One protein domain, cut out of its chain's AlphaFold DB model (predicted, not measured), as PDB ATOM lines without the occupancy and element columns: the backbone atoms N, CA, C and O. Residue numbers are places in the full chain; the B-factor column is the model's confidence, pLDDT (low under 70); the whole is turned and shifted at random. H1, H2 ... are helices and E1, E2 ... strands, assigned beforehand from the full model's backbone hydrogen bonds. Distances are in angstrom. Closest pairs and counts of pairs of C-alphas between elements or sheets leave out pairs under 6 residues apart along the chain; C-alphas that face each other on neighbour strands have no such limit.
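What this domain is: This is residues 6 to 99 of the 99 residues of an uncharacterized protein of Kushneria konosiri (UniProt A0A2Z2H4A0). A strongly twisted five-stranded sheet, curled like part of a barrel, has H1 packed on E2 and E1, and H3 packed mainly on E2 and E5. H2 and H4 lie toward opposite ends of the long axis: H2 beside H1 and just reaching E3, H4 next to edge strand E4. The printed part has 94 residues with four named helices and five named strands, along the chain E1 E2 H1 H2 E3 H3 E4 E5 H4; the mixed sheet runs E2 E1 E3 E5 E4, with only E3 and E5 parallel. The class is mixed, helices and strands; the whole is compact, with a radius of gyration of the C-alphas of 12.8 A, yet elongated, spanning 44 by 27 by 21 A.

How they stand to each other: E1, residues 6 to 9, and E2, residues 14 to 18, form a hairpin, with N 8 and O 16 at 2.8 A. E3, residues 60 to 64, is antiparallel to E1, with N 7 and O 62 at 2.9 A. E3's pairing is staggered: residues 60 to 63 pair with E1, and residues 63 to 64 with parallel E5, residues 87 to 90, where N 88 and O 63 are 2.8 A apart. E5 and E4, residues 81 to 84, form a hairpin, with N 84 and O 87 at 2.9 A. H1, residues 21 to 29, is on the sheet at a height of 6.5 A; its closest C-alphas to E2 are Ala 24 and Ile 17, 4.0 A. H2, residues 38 to 47, touches H1 at a steep tilt of 64 degrees, opposite ways; the closest C-alphas are those of Thr 26 and Val 38, 5.7 A. H2 only grazes the sheet with residues 41 to 46. E2, H1, H2 and E3 make a split strand-helix-strand unit, two strands running the same way with E1 between them; its crossover is right-handed. H3, residues 66 to 73, is on the sheet at a height of 7.1 A, and H4, residues 91 to 97, only grazes it. H1 and H3 are apart. Every O i to N i+4 pair is within hydrogen-bond range in H1, H2, H3 and H4.

Where its parts are: E1 begins at C-alpha 6, (-68.268, -19.609, 44.643), and H4 ends at C-alpha 97, (-83.098, -28.768, 54.413). H2 is 14.1 A long, E3 12.5 A and H1 12.0 A.

The domain as a whole: The C-alphas farthest apart, Gly 36 and Ser 99, are 44.7 A apart. The printed part has no cut. The link from H2 to E3 is long, 12 residues. The pLDDT is under 70 at residues 48 to 57, 76 to 79 and 98 to 99.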
ATOM      1  N   TYR A   6     -68.138 -19.005  45.958       93.81
ATOM      2  CA  TYR A   6     -68.268 -19.609  44.643       93.81
ATOM      3  C   TYR A   6     -67.404 -20.859  44.525       93.81
ATOM      4  O   TYR A   6     -66.315 -20.934  45.090       93.81
ATOM      5  N   ILE A   7     -67.893 -21.804  43.733       92.56
ATOM      6  CA  ILE A   7     -67.126 -22.934  43.224       92.56
ATOM      7  C   ILE A   7     -67.064 -22.845  41.701       92.56
ATOM      8  O   ILE A   7     -68.009 -22.372  41.061       92.56
ATOM      9  N   VAL A   8     -65.972 -23.340  41.134       91.38
ATOM     10  CA  VAL A   8     -65.867 -23.740  39.734       91.38
ATOM     11  C   VAL A   8     -65.776 -25.258  39.711       91.38
ATOM     12  O   VAL A   8     -64.886 -25.843  40.331       91.38
ATOM     13  N   ALA A   9     -66.715 -25.889  39.022       88.75
ATOM     14  CA  ALA A   9     -66.793 -27.335  38.896       88.75
ATOM     15  C   ALA A   9     -66.656 -27.757  37.431       88.75
ATOM     16  O   ALA A   9     -67.036 -27.015  36.530       88.75
ATOM     17  N   SER A  10     -66.099 -28.943  37.211       83.38
ATOM     18  CA  SER A  10     -66.174 -29.679  35.952       83.38
ATOM     19  C   SER A  10     -67.308 -30.711  36.016       83.38
ATOM     20  O   SER A  10     -68.090 -30.756  36.970       83.38
ATOM     21  N   ASP A  11     -67.375 -31.572  35.007       76.88
ATOM     22  CA  ASP A  11     -68.227 -32.763  34.965       76.88
ATOM     23  C   ASP A  11     -68.101 -33.701  36.186       76.88
ATOM     24  O   ASP A  11     -69.038 -34.432  36.504       76.88
ATOM     25  N   SER A  12     -66.952 -33.700  36.867       75.50
ATOM     26  CA  SER A  12     -66.585 -34.735  37.841       75.50
ATOM     27  C   SER A  12     -65.918 -34.217  39.117       75.50
ATOM     28  O   SER A  12     -65.769 -34.985  40.068       75.50
ATOM     29  N   ALA A  13     -65.529 -32.942  39.181       85.44
ATOM     30  CA  ALA A  13     -64.824 -32.397  40.339       85.44
ATOM     31  C   ALA A  13     -65.082 -30.903  40.548       85.44
ATOM     32  O   ALA A  13     -65.383 -30.163  39.616       85.44
ATOM     33  N   ILE A  14     -64.897 -30.443  41.784       90.25
ATOM     34  CA  ILE A  14     -64.699 -29.021  42.075       90.25
ATOM     35  C   ILE A  14     -63.215 -28.731  41.856       90.25
ATOM     36  O   ILE A  14     -62.369 -29.327  42.518       90.25
ATOM     37  N   ILE A  15     -62.914 -27.839  40.917       90.56
ATOM     38  CA  ILE A  15     -61.544 -27.514  40.492       90.56
ATOM     39  C   ILE A  15     -61.093 -26.125  40.956       90.56
ATOM     40  O   ILE A  15     -59.916 -25.796  40.867       90.56
ATOM     41  N   GLY A  16     -62.005 -25.313  41.492       92.50
ATOM     42  CA  GLY A  16     -61.665 -24.038  42.110       92.50
ATOM     43  C   GLY A  16     -62.744 -23.543  43.063       92.50
ATOM     44  O   GLY A  16     -63.919 -23.874  42.909       92.50
ATOM     45  N   ILE A  17     -62.344 -22.747  44.047       94.44
ATOM     46  CA  ILE A  17     -63.199 -22.168  45.085       94.44
ATOM     47  C   ILE A  17     -62.735 -20.750  45.440       94.44
ATOM     48  O   ILE A  17     -61.578 -20.387  45.236       94.44
ATOM     49  N   GLY A  18     -63.636 -19.925  45.966       94.12
ATOM     50  CA  GLY A  18     -63.274 -18.585  46.429       94.12
ATOM     51  C   GLY A  18     -64.452 -17.772  46.948       94.12
ATOM     52  O   GLY A  18     -65.614 -18.119  46.731       94.12
ATOM     53  N   GLU A  19     -64.162 -16.654  47.612       94.00
ATOM     54  CA  GLU A  19     -65.187 -15.698  48.055       94.00
ATOM     55  C   GLU A  19     -65.788 -14.946  46.854       94.00
ATOM     56  O   GLU A  19     -66.949 -14.528  46.864       94.00
ATOM     57  N   THR A  20     -65.014 -14.834  45.772       94.12
ATOM     58  CA  THR A  20     -65.409 -14.237  44.494       94.12
ATOM     59  C   THR A  20     -65.275 -15.219  43.327       94.12
ATOM     60  O   THR A  20     -64.469 -16.148  43.353       94.12
ATOM     61  N   ILE A  21     -66.012 -14.959  42.237       92.94
ATOM     62  CA  ILE A  21     -65.877 -15.709  40.973       92.94
ATOM     63  C   ILE A  21     -64.425 -15.682  40.477       92.94
ATOM     64  O   ILE A  21     -63.922 -16.684  39.982       92.94
ATOM     65  N   ARG A  22     -63.734 -14.545  40.627       94.75
ATOM     66  CA  ARG A  22     -62.350 -14.386  40.166       94.75
ATOM     67  C   ARG A  22     -61.373 -15.266  40.936       94.75
ATOM     68  O   ARG A  22     -60.474 -15.821  40.315       94.75
ATOM     69  N   GLU A  23     -61.529 -15.387  42.248       95.12
ATOM     70  CA  GLU A  23     -60.690 -16.273  43.062       95.12
ATOM     71  C   GLU A  23     -60.915 -17.734  42.678       95.12
ATOM     72  O   GLU A  23     -59.953 -18.420  42.335       95.12
ATOM     73  N   ALA A  24     -62.180 -18.156  42.590       94.12
ATOM     74  CA  ALA A  24     -62.529 -19.513  42.179       94.12
ATOM     75  C   ALA A  24     -62.011 -19.845  40.768       94.12
ATOM     76  O   ALA A  24     -61.444 -20.912  40.548       94.12
ATOM     77  N   ALA A  25     -62.128 -18.909  39.822       93.81
ATOM     78  CA  ALA A  25     -61.600 -19.060  38.468       93.81
ATOM     79  C   ALA A  25     -60.065 -19.073  38.422       93.81
ATOM     80  O   ALA A  25     -59.486 -19.788  37.612       93.81
ATOM     81  N   THR A  26     -59.396 -18.296  39.279       95.31
ATOM     82  CA  THR A  26     -57.926 -18.282  39.356       95.31
ATOM     83  C   THR A  26     -57.401 -19.642  39.788       95.31
ATOM     84  O   THR A  26     -56.473 -20.147  39.167       95.31
ATOM     85  N   GLN A  27     -58.030 -20.248  40.795       93.19
ATOM     86  CA  GLN A  27     -57.669 -21.588  41.244       93.19
ATOM     87  C   GLN A  27     -58.020 -22.654  40.197       93.19
ATOM     88  O   GLN A  27     -57.207 -23.523  39.908       93.19
ATOM     89  N   ALA A  28     -59.195 -22.557  39.566       92.00
ATOM     90  CA  ALA A  28     -59.608 -23.491  38.517       92.00
ATOM     91  C   ALA A  28     -58.685 -23.479  37.294       92.00
ATOM     92  O   ALA A  28     -58.459 -24.522  36.683       92.00
ATOM     93  N   LEU A  29     -58.123 -22.317  36.952       91.62
ATOM     94  CA  LEU A  29     -57.186 -22.187  35.841       91.62
ATOM     95  C   LEU A  29     -55.908 -23.013  36.053       91.62
ATOM     96  O   LEU A  29     -55.318 -23.462  35.079       91.62
ATOM     97  N   GLU A  30     -55.502 -23.272  37.302       88.25
ATOM     98  CA  GLU A  30     -54.359 -24.151  37.599       88.25
ATOM     99  C   GLU A  30     -54.592 -25.602  37.146       88.25
ATOM    100  O   GLU A  30     -53.637 -26.354  36.962       88.25
ATOM    101  N   TRP A  31     -55.856 -25.982  36.945       83.19
ATOM    102  CA  TRP A  31     -56.286 -27.324  36.554       83.19
ATOM    103  C   TRP A  31     -56.816 -27.395  35.117       83.19
ATOM    104  O   TRP A  31     -57.252 -28.462  34.688       83.19
ATOM    105  N   SER A  32     -56.799 -26.281  34.377       80.88
ATOM    106  CA  SER A  32     -57.434 -26.166  33.066       80.88
ATOM    107  C   SER A  32     -56.471 -25.607  32.020       80.88
ATOM    108  O   SER A  32     -56.213 -24.407  31.983       80.88
ATOM    109  N   ASP A  33     -56.021 -26.457  31.096       82.06
ATOM    110  CA  ASP A  33     -55.172 -26.050  29.963       82.06
ATOM    111  C   ASP A  33     -55.956 -25.370  28.819       82.06
ATOM    112  O   ASP A  33     -55.367 -24.753  27.930       82.06
ATOM    113  N   ASP A  34     -57.292 -25.456  28.836       83.50
ATOM    114  CA  ASP A  34     -58.166 -24.939  27.772       83.50
ATOM    115  C   ASP A  34     -58.276 -23.406  27.722       83.50
ATOM    116  O   ASP A  34     -58.714 -22.840  26.715       83.50
ATOM    117  N   TYR A  35     -57.865 -22.706  28.785       87.44
ATOM    118  CA  TYR A  35     -57.983 -21.252  28.880       87.44
ATOM    119  C   TYR A  35     -56.613 -20.599  29.072       87.44
ATOM    120  O   TYR A  35     -55.826 -20.969  29.934       87.44
ATOM    121  N   GLY A  36     -56.336 -19.555  28.284       87.75
ATOM    122  CA  GLY A  36     -55.083 -18.794  28.380       87.75
ATOM    123  C   GLY A  36     -55.078 -17.701  29.455       87.75
ATOM    124  O   GLY A  36     -54.047 -17.067  29.678       87.75
ATOM    125  N   SER A  37     -56.224 -17.418  30.085       93.69
ATOM    126  CA  SER A  37     -56.341 -16.412  31.142       93.69
ATOM    127  C   SER A  37     -57.587 -16.619  32.005       93.69
ATOM    128  O   SER A  37     -58.591 -17.177  31.560       93.69
ATOM    129  N   VAL A  38     -57.544 -16.072  33.223       93.19
ATOM    130  CA  VAL A  38     -58.692 -16.041  34.146       93.19
ATOM    131  C   VAL A  38     -59.882 -15.307  33.520       93.19
ATOM    132  O   VAL A  38     -61.022 -15.708  33.700       93.19
ATOM    133  N   GLU A  39     -59.632 -14.247  32.749       93.50
ATOM    134  CA  GLU A  39     -60.691 -13.466  32.099       93.50
ATOM    135  C   GLU A  39     -61.399 -14.255  30.992       93.50
ATOM    136  O   GLU A  39     -62.615 -14.142  30.859       93.50
ATOM    137  N   ALA A  40     -60.666 -15.081  30.236       91.12
ATOM    138  CA  ALA A  40     -61.258 -15.955  29.226       91.12
ATOM    139  C   ALA A  40     -62.157 -17.021  29.870       91.12
ATOM    140  O   ALA A  40     -63.277 -17.228  29.407       91.12
ATOM    141  N   LEU A  41     -61.695 -17.634  30.966       90.88
ATOM    142  CA  LEU A  41     -62.475 -18.609  31.730       90.88
ATOM    143  C   LEU A  41     -63.740 -17.977  32.330       90.88
ATOM    144  O   LEU A  41     -64.835 -18.502  32.149       90.88
ATOM    145  N   ILE A  42     -63.620 -16.824  32.997       91.25
ATOM    146  CA  ILE A  42     -64.780 -16.110  33.559       91.25
ATOM    147  C   ILE A  42     -65.770 -15.740  32.457       91.25
ATOM    148  O   ILE A  42     -66.960 -15.988  32.617       91.25
ATOM    149  N   SER A  43     -65.294 -15.196  31.334       89.06
ATOM    150  CA  SER A  43     -66.170 -14.808  30.227       89.06
ATOM    151  C   SER A  43     -66.929 -16.001  29.640       89.06
ATOM    152  O   SER A  43     -68.086 -15.831  29.264       89.06
ATOM    153  N   ASP A  44     -66.308 -17.180  29.547       86.75
ATOM    154  CA  ASP A  44     -66.974 -18.404  29.078       86.75
ATOM    155  C   ASP A  44     -68.027 -18.874  30.099       86.75
ATOM    156  O   ASP A  44     -69.174 -19.116  29.728       86.75
ATOM    157  N   MET A  45     -67.691 -18.882  31.397       86.56
ATOM    158  CA  MET A  45     -68.616 -19.273  32.473       86.56
ATOM    159  C   MET A  45     -69.804 -18.311  32.648       86.56
ATOM    160  O   MET A  45     -70.917 -18.749  32.940       86.56
ATOM    161  N   GLU A  46     -69.592 -17.001  32.495       79.12
ATOM    162  CA  GLU A  46     -70.648 -15.982  32.603       79.12
ATOM    163  C   GLU A  46     -71.540 -15.931  31.359       79.12
ATOM    164  O   GLU A  46     -72.722 -15.597  31.464       79.12
ATOM    165  N   SER A  47     -71.000 -16.284  30.188       73.94
ATOM    166  CA  SER A  47     -71.770 -16.327  28.944       73.94
ATOM    167  C   SER A  47     -72.811 -17.452  28.927       73.94
ATOM    168  O   SER A  47     -73.721 -17.393  28.101       73.94
ATOM    169  N   ASP A  48     -72.695 -18.456  29.806       62.56
ATOM    170  CA  ASP A  48     -73.564 -19.638  29.799       62.56
ATOM    171  C   ASP A  48     -73.932 -20.132  31.220       62.56
ATOM    172  O   ASP A  48     -73.920 -21.325  31.531       62.56
ATOM    173  N   LEU A  49     -74.321 -19.201  32.105       56.16
ATOM    174  CA  LEU A  49     -74.737 -19.493  33.493       56.16
ATOM    175  C   LEU A  49     -75.859 -20.555  33.605       56.16
ATOM    176  O   LEU A  49     -75.956 -21.244  34.630       56.16
ATOM    177  N   GLU A  50     -76.693 -20.693  32.567       50.47
ATOM    178  CA  GLU A  50     -77.826 -21.629  32.498       50.47
ATOM    179  C   GLU A  50     -77.487 -22.992  31.855       50.47
ATOM    180  O   GLU A  50     -78.156 -23.966  32.188       50.47
ATOM    181  N   LYS A  51     -76.438 -23.120  31.020       51.75
ATOM    182  CA  LYS A  51     -76.050 -24.401  30.368       51.75
ATOM    183  C   LYS A  51     -74.917 -25.168  31.030       51.75
ATOM    184  O   LYS A  51     -74.550 -26.236  30.554       51.75
ATOM    185  N   ALA A  52     -74.405 -24.664  32.144       52.44
ATOM    186  CA  ALA A  52     -73.378 -25.269  32.988       52.44
ATOM    187  C   ALA A  52     -73.511 -26.783  33.295       52.44
ATOM    188  O   ALA A  52     -72.622 -27.336  33.925       52.44
ATOM    189  N   HIS A  53     -74.600 -27.456  32.922       51.28
ATOM    190  CA  HIS A  53     -74.809 -28.863  33.229       51.28
ATOM    191  C   HIS A  53     -74.688 -29.839  32.056       51.28
ATOM    192  O   HIS A  53     -74.536 -31.027  32.321       51.28
ATOM    193  N   GLU A  54     -74.751 -29.431  30.787       49.81
ATOM    194  CA  GLU A  54     -74.972 -30.422  29.723       49.81
ATOM    195  C   GLU A  54     -74.183 -30.100  28.440       49.81
ATOM    196  O   GLU A  54     -74.388 -29.069  27.810       49.81
ATOM    197  N   GLU A  55     -73.296 -31.038  28.075       50.62
ATOM    198  CA  GLU A  55     -72.861 -31.433  26.714       50.62
ATOM    199  C   GLU A  55     -71.363 -31.330  26.351       50.62
ATOM    200  O   GLU A  55     -70.902 -32.209  25.627       50.62
ATOM    201  N   ASP A  56     -70.560 -30.409  26.904       61.59
ATOM    202  CA  ASP A  56     -69.149 -30.241  26.459       61.59
ATOM    203  C   ASP A  56     -68.064 -30.459  27.537       61.59
ATOM    204  O   ASP A  56     -66.876 -30.314  27.257       61.59
ATOM    205  N   GLY A  57     -68.433 -30.802  28.779       68.44
ATOM    206  CA  GLY A  57     -67.461 -31.048  29.865       68.44
ATOM    207  C   GLY A  57     -66.693 -29.804  30.340       68.44
ATOM    208  O   GLY A  57     -65.734 -29.916  31.102       68.44
ATOM    209  N   LYS A  58     -67.113 -28.615  29.899       81.12
ATOM    210  CA  LYS A  58     -66.499 -27.339  30.267       81.12
ATOM    211  C   LYS A  58     -66.710 -26.990  31.746       81.12
ATOM    212  O   LYS A  58     -67.767 -27.306  32.300       81.12
ATOM    213  N   PRO A  59     -65.757 -26.274  32.372       86.69
ATOM    214  CA  PRO A  59     -65.936 -25.731  33.708       86.69
ATOM    215  C   PRO A  59     -67.120 -24.768  33.806       86.69
ATOM    216  O   PRO A  59     -67.393 -23.994  32.888       86.69
ATOM    217  N   TYR A  60     -67.777 -24.753  34.961       87.25
ATOM    218  CA  TYR A  60     -68.882 -23.846  35.247       87.25
ATOM    219  C   TYR A  60     -68.843 -23.310  36.673       87.25
ATOM    220  O   TYR A  60     -68.353 -23.961  37.594       87.25
ATOM    221  N   VAL A  61     -69.417 -22.119  36.868       89.56
ATOM    222  CA  VAL A  61     -69.452 -21.440  38.167       89.56
ATOM    223  C   VAL A  61     -70.798 -21.612  38.875       89.56
ATOM    224  O   VAL A  61     -71.877 -21.494  38.277       89.56
ATOM    225  N   ARG A  62     -70.752 -21.843  40.188       90.56
ATOM    226  CA  ARG A  62     -71.928 -21.843  41.068       90.56
ATOM    227  C   ARG A  62     -71.651 -21.092  42.359       90.56
ATOM    228  O   ARG A  62     -70.537 -21.095  42.870       90.56
ATOM    229  N   ARG A  63     -72.696 -20.465  42.904       93.12
ATOM    230  CA  ARG A  63     -72.682 -19.973  44.286       93.12
ATOM    231  C   ARG A  63     -72.641 -21.175  45.219       93.12
ATOM    232  O   ARG A  63     -73.319 -22.156  44.931       93.12
ATOM    233  N   ALA A  64     -71.920 -21.081  46.325       93.19
ATOM    234  CA  ALA A  64     -71.777 -22.176  47.275       93.19
ATOM    235  C   ALA A  64     -71.939 -21.731  48.726       93.19
ATOM    236  O   ALA A  64     -71.708 -20.565  49.064       93.19
ATOM    237  N   THR A  65     -72.359 -22.662  49.578       94.88
ATOM    238  CA  THR A  65     -72.401 -22.488  51.034       94.88
ATOM    239  C   THR A  65     -70.990 -22.494  51.631       94.88
ATOM    240  O   THR A  65     -70.041 -23.007  51.036       94.88
ATOM    241  N   ALA A  66     -70.842 -21.937  52.836       93.62
ATOM    242  CA  ALA A  66     -69.570 -21.975  53.559       93.62
ATOM    243  C   ALA A  66     -69.120 -23.410  53.878       93.62
ATOM    244  O   ALA A  66     -67.928 -23.694  53.824       93.62
ATOM    245  N   ALA A  67     -70.061 -24.311  54.184       91.81
ATOM    246  CA  ALA A  67     -69.748 -25.700  54.511       91.81
ATOM    247  C   ALA A  67     -69.143 -26.446  53.316       91.81
ATOM    248  O   ALA A  67     -68.172 -27.180  53.481       91.81
ATOM    249  N   LEU A  68     -69.667 -26.215  52.107       92.19
ATOM    250  CA  LEU A  68     -69.114 -26.812  50.896       92.19
ATOM    251  C   LEU A  68     -67.703 -26.290  50.593       92.19
ATOM    252  O   LEU A  68     -66.819 -27.082  50.277       92.19
ATOM    253  N   ILE A  69     -67.484 -24.980  50.720       92.38
ATOM    254  CA  ILE A  69     -66.165 -24.365  50.507       92.38
ATOM    255  C   ILE A  69     -65.142 -24.939  51.499       92.38
ATOM    256  O   ILE A  69     -64.096 -25.427  51.081       92.38
ATOM    257  N   ASP A  70     -65.483 -24.971  52.788       90.94
ATOM    258  CA  ASP A  70     -64.616 -25.490  53.853       90.94
ATOM    259  C   ASP A  70     -64.298 -26.988  53.678       90.94
ATOM    260  O   ASP A  70     -63.171 -27.420  53.935       90.94
ATOM    261  N   ALA A  71     -65.258 -27.785  53.192       88.81
ATOM    262  CA  ALA A  71     -65.030 -29.193  52.868       88.81
ATOM    263  C   ALA A  71     -63.970 -29.357  51.765       88.81
ATOM    264  O   ALA A  71     -63.028 -30.141  51.934       88.81
ATOM    265  N   VAL A  72     -64.082 -28.570  50.686       88.75
ATOM    266  CA  VAL A  72     -63.128 -28.576  49.566       88.75
ATOM    267  C   VAL A  72     -61.741 -28.100  50.016       88.75
ATOM    268  O   VAL A  72     -60.747 -28.761  49.710       88.75
ATOM    269  N   GLU A  73     -61.649 -27.018  50.801       86.75
ATOM    270  CA  GLU A  73     -60.374 -26.493  51.330       86.75
ATOM    271  C   GLU A  73     -59.617 -27.505  52.192       86.75
ATOM    272  O   GLU A  73     -58.387 -27.573  52.157       86.75
ATOM    273  N   LYS A  74     -60.339 -28.329  52.957       84.38
ATOM    274  CA  LYS A  74     -59.746 -29.356  53.828       84.38
ATOM    275  C   LYS A  74     -59.273 -30.602  53.073       84.38
ATOM    276  O   LYS A  74     -58.847 -31.568  53.706       84.38
ATOM    277  N   GLY A  75     -59.318 -30.586  51.740       70.31
ATOM    278  CA  GLY A  75     -58.922 -31.705  50.886       70.31
ATOM    279  C   GLY A  75     -59.995 -32.783  50.753       70.31
ATOM    280  O   GLY A  75     -59.730 -33.837  50.178       70.31
ATOM    281  N   GLY A  76     -61.202 -32.535  51.265       60.88
ATOM    282  CA  GLY A  76     -62.362 -33.340  50.932       60.88
ATOM    283  C   GLY A  76     -62.927 -32.820  49.624       60.88
ATOM    284  O   GLY A  76     -63.716 -31.887  49.641       60.88
ATOM    285  N   THR A  77     -62.570 -33.410  48.482       60.34
ATOM    286  CA  THR A  77     -63.498 -33.343  47.346       60.34
ATOM    287  C   THR A  77     -64.751 -34.060  47.836       60.34
ATOM    288  O   THR A  77     -64.663 -35.257  48.122       60.34
ATOM    289  N   PRO A  78     -65.883 -33.367  48.052       62.78
ATOM    290  CA  PRO A  78     -67.079 -34.049  48.508       62.78
ATOM    291  C   PRO A  78     -67.405 -35.083  47.437       62.78
ATOM    292  O   PRO A  78     -67.577 -34.712  46.276       62.78
ATOM    293  N   GLU A  79     -67.467 -36.369  47.802       62.97
ATOM    294  CA  GLU A  79     -67.853 -37.425  46.853       62.97
ATOM    295  C   GLU A  79     -69.208 -37.094  46.210       62.97
ATOM    296  O   GLU A  79     -69.500 -37.523  45.095       62.97
ATOM    297  N   GLN A  80     -70.029 -36.316  46.927       73.19
ATOM    298  CA  GLN A  80     -71.318 -35.814  46.492       73.19
ATOM    299  C   GLN A  80     -71.551 -34.397  47.040       73.19
ATOM    300  O   GLN A  80     -71.374 -34.127  48.228       73.19
ATOM    301  N   TRP A  81     -71.995 -33.496  46.170       88.81
ATOM    302  CA  TRP A  81     -72.592 -32.203  46.505       88.81
ATOM    303  C   TRP A  81     -73.845 -32.035  45.643       88.81
ATOM    304  O   TRP A  81     -74.038 -32.762  44.666       88.81
ATOM    305  N   THR A  82     -74.733 -31.121  46.014       89.31
ATOM    306  CA  THR A  82     -75.982 -30.905  45.270       89.31
ATOM    307  C   THR A  82     -76.330 -29.429  45.181       89.31
ATOM    308  O   THR A  82     -75.673 -28.578  45.781       89.31
ATOM    309  N   ILE A  83     -77.360 -29.118  44.402       88.69
ATOM    310  CA  ILE A  83     -77.846 -27.763  44.177       88.69
ATOM    311  C   ILE A  83     -79.214 -27.616  44.841       88.69
ATOM    312  O   ILE A  83     -80.160 -28.314  44.483       88.69
ATOM    313  N   ILE A  84     -79.329 -26.664  45.768       88.88
ATOM    314  CA  ILE A  84     -80.591 -26.260  46.399       88.88
ATOM    315  C   ILE A  84     -80.744 -24.754  46.237       88.88
ATOM    316  O   ILE A  84     -79.823 -23.999  46.532       88.88
ATOM    317  N   ASP A  85     -81.900 -24.306  45.744       87.19
ATOM    318  CA  ASP A  85     -82.176 -22.888  45.467       87.19
ATOM    319  C   ASP A  85     -81.075 -22.200  44.625       87.19
ATOM    320  O   ASP A  85     -80.711 -21.051  44.872       87.19
ATOM    321  N   ASN A  86     -80.515 -22.908  43.634       85.81
ATOM    322  CA  ASN A  86     -79.369 -22.462  42.821       85.81
ATOM    323  C   ASN A  86     -78.067 -22.201  43.609       85.81
ATOM    324  O   ASN A  86     -77.195 -21.457  43.148       85.81
ATOM    325  N   ILE A  87     -77.910 -22.817  44.781       90.38
ATOM    326  CA  ILE A  87     -76.698 -22.771  45.604       90.38
ATOM    327  C   ILE A  87     -76.160 -24.196  45.748       90.38
ATOM    328  O   ILE A  87     -76.884 -25.109  46.137       90.38
ATOM    329  N   ALA A  88     -74.884 -24.380  45.424       91.19
ATOM    330  CA  ALA A  88     -74.153 -25.607  45.681       91.19
ATOM    331  C   ALA A  88     -73.946 -25.782  47.195       91.19
ATOM    332  O   ALA A  88     -73.478 -24.872  47.881       91.19
ATOM    333  N   CYS A  89     -74.314 -26.946  47.713       91.88
ATOM    334  CA  CYS A  89     -74.268 -27.281  49.132       91.88
ATOM    335  C   CYS A  89     -73.778 -28.718  49.326       91.88
ATOM    336  O   CYS A  89     -73.781 -29.517  48.379       91.88
ATOM    337  N   THR A  90     -73.341 -29.053  50.540       91.06
ATOM    338  CA  THR A  90     -72.977 -30.442  50.855       91.06
ATOM    339  C   THR A  90     -74.219 -31.341  50.864       91.06
ATOM    340  O   THR A  90     -75.356 -30.873  50.978       91.06
ATOM    341  N   ALA A  91     -74.022 -32.655  50.742       88.69
ATOM    342  CA  ALA A  91     -75.126 -33.610  50.841       88.69
ATOM    343  C   ALA A  91     -75.820 -33.547  52.217       88.69
ATOM    344  O   ALA A  91     -77.037 -33.705  52.303       88.69
ATOM    345  N   GLU A  92     -75.072 -33.269  53.288       87.81
ATOM    346  CA  GLU A  92     -75.600 -33.100  54.644       87.81
ATOM    347  C   GLU A  92     -76.525 -31.884  54.747       87.81
ATOM    348  O   GLU A  92     -77.660 -32.030  55.206       87.81
ATOM    349  N   GLU A  93     -76.097 -30.720  54.235       89.12
ATOM    350  CA  GLU A  93     -76.934 -29.511  54.201       89.12
ATOM    351  C   GLU A  93     -78.251 -29.770  53.452       89.12
ATOM    352  O   GLU A  93     -79.310 -29.258  53.826       89.12
ATOM    353  N   ALA A  94     -78.204 -30.601  52.409       85.69
ATOM    354  CA  ALA A  94     -79.378 -30.978  51.639       85.69
ATOM    355  C   ALA A  94     -80.349 -31.898  52.388       85.69
ATOM    356  O   ALA A  94     -81.565 -31.771  52.222       85.69
ATOM    357  N   ILE A  95     -79.846 -32.811  53.220       85.25
ATOM    358  CA  ILE A  95     -80.682 -33.684  54.055       85.25
ATOM    359  C   ILE A  95     -81.389 -32.860  55.136       85.25
ATOM    360  O   ILE A  95     -82.598 -33.006  55.333       85.25
ATOM    361  N   GLU A  96     -80.661 -31.958  55.797       79.56
ATOM    362  CA  GLU A  96     -81.211 -31.082  56.839       79.56
ATOM    363  C   GLU A  96     -82.262 -30.110  56.292       79.56
ATOM    364  O   GLU A  96     -83.226 -29.795  56.983       79.56
ATOM    365  N   HIS A  97     -82.124 -29.664  55.041       72.44
ATOM    366  CA  HIS A  97     -83.098 -28.768  54.413       72.44
ATOM    367  C   HIS A  97     -84.443 -29.432  54.080       72.44
ATOM    368  O   HIS A  97     -85.458 -28.746  53.989       72.44
ATOM    369  N   ASN A  98     -84.456 -30.753  53.880       64.19
ATOM    370  CA  ASN A  98     -85.655 -31.518  53.521       64.19
ATOM    371  C   ASN A  98     -86.352 -32.179  54.730       64.19
ATOM    372  O   ASN A  98     -87.314 -32.927  54.533       64.19
ATOM    373  N   SER A  99     -85.856 -31.938  55.949       57.75
ATOM    374  CA  SER A  99     -86.367 -32.494  57.213       57.75
ATOM    375  C   SER A  99     -87.252 -31.497  57.959       57.75
ATOM    376  O   SER A  99     -88.283 -31.938  58.516       57.75
TER     377      SER A  99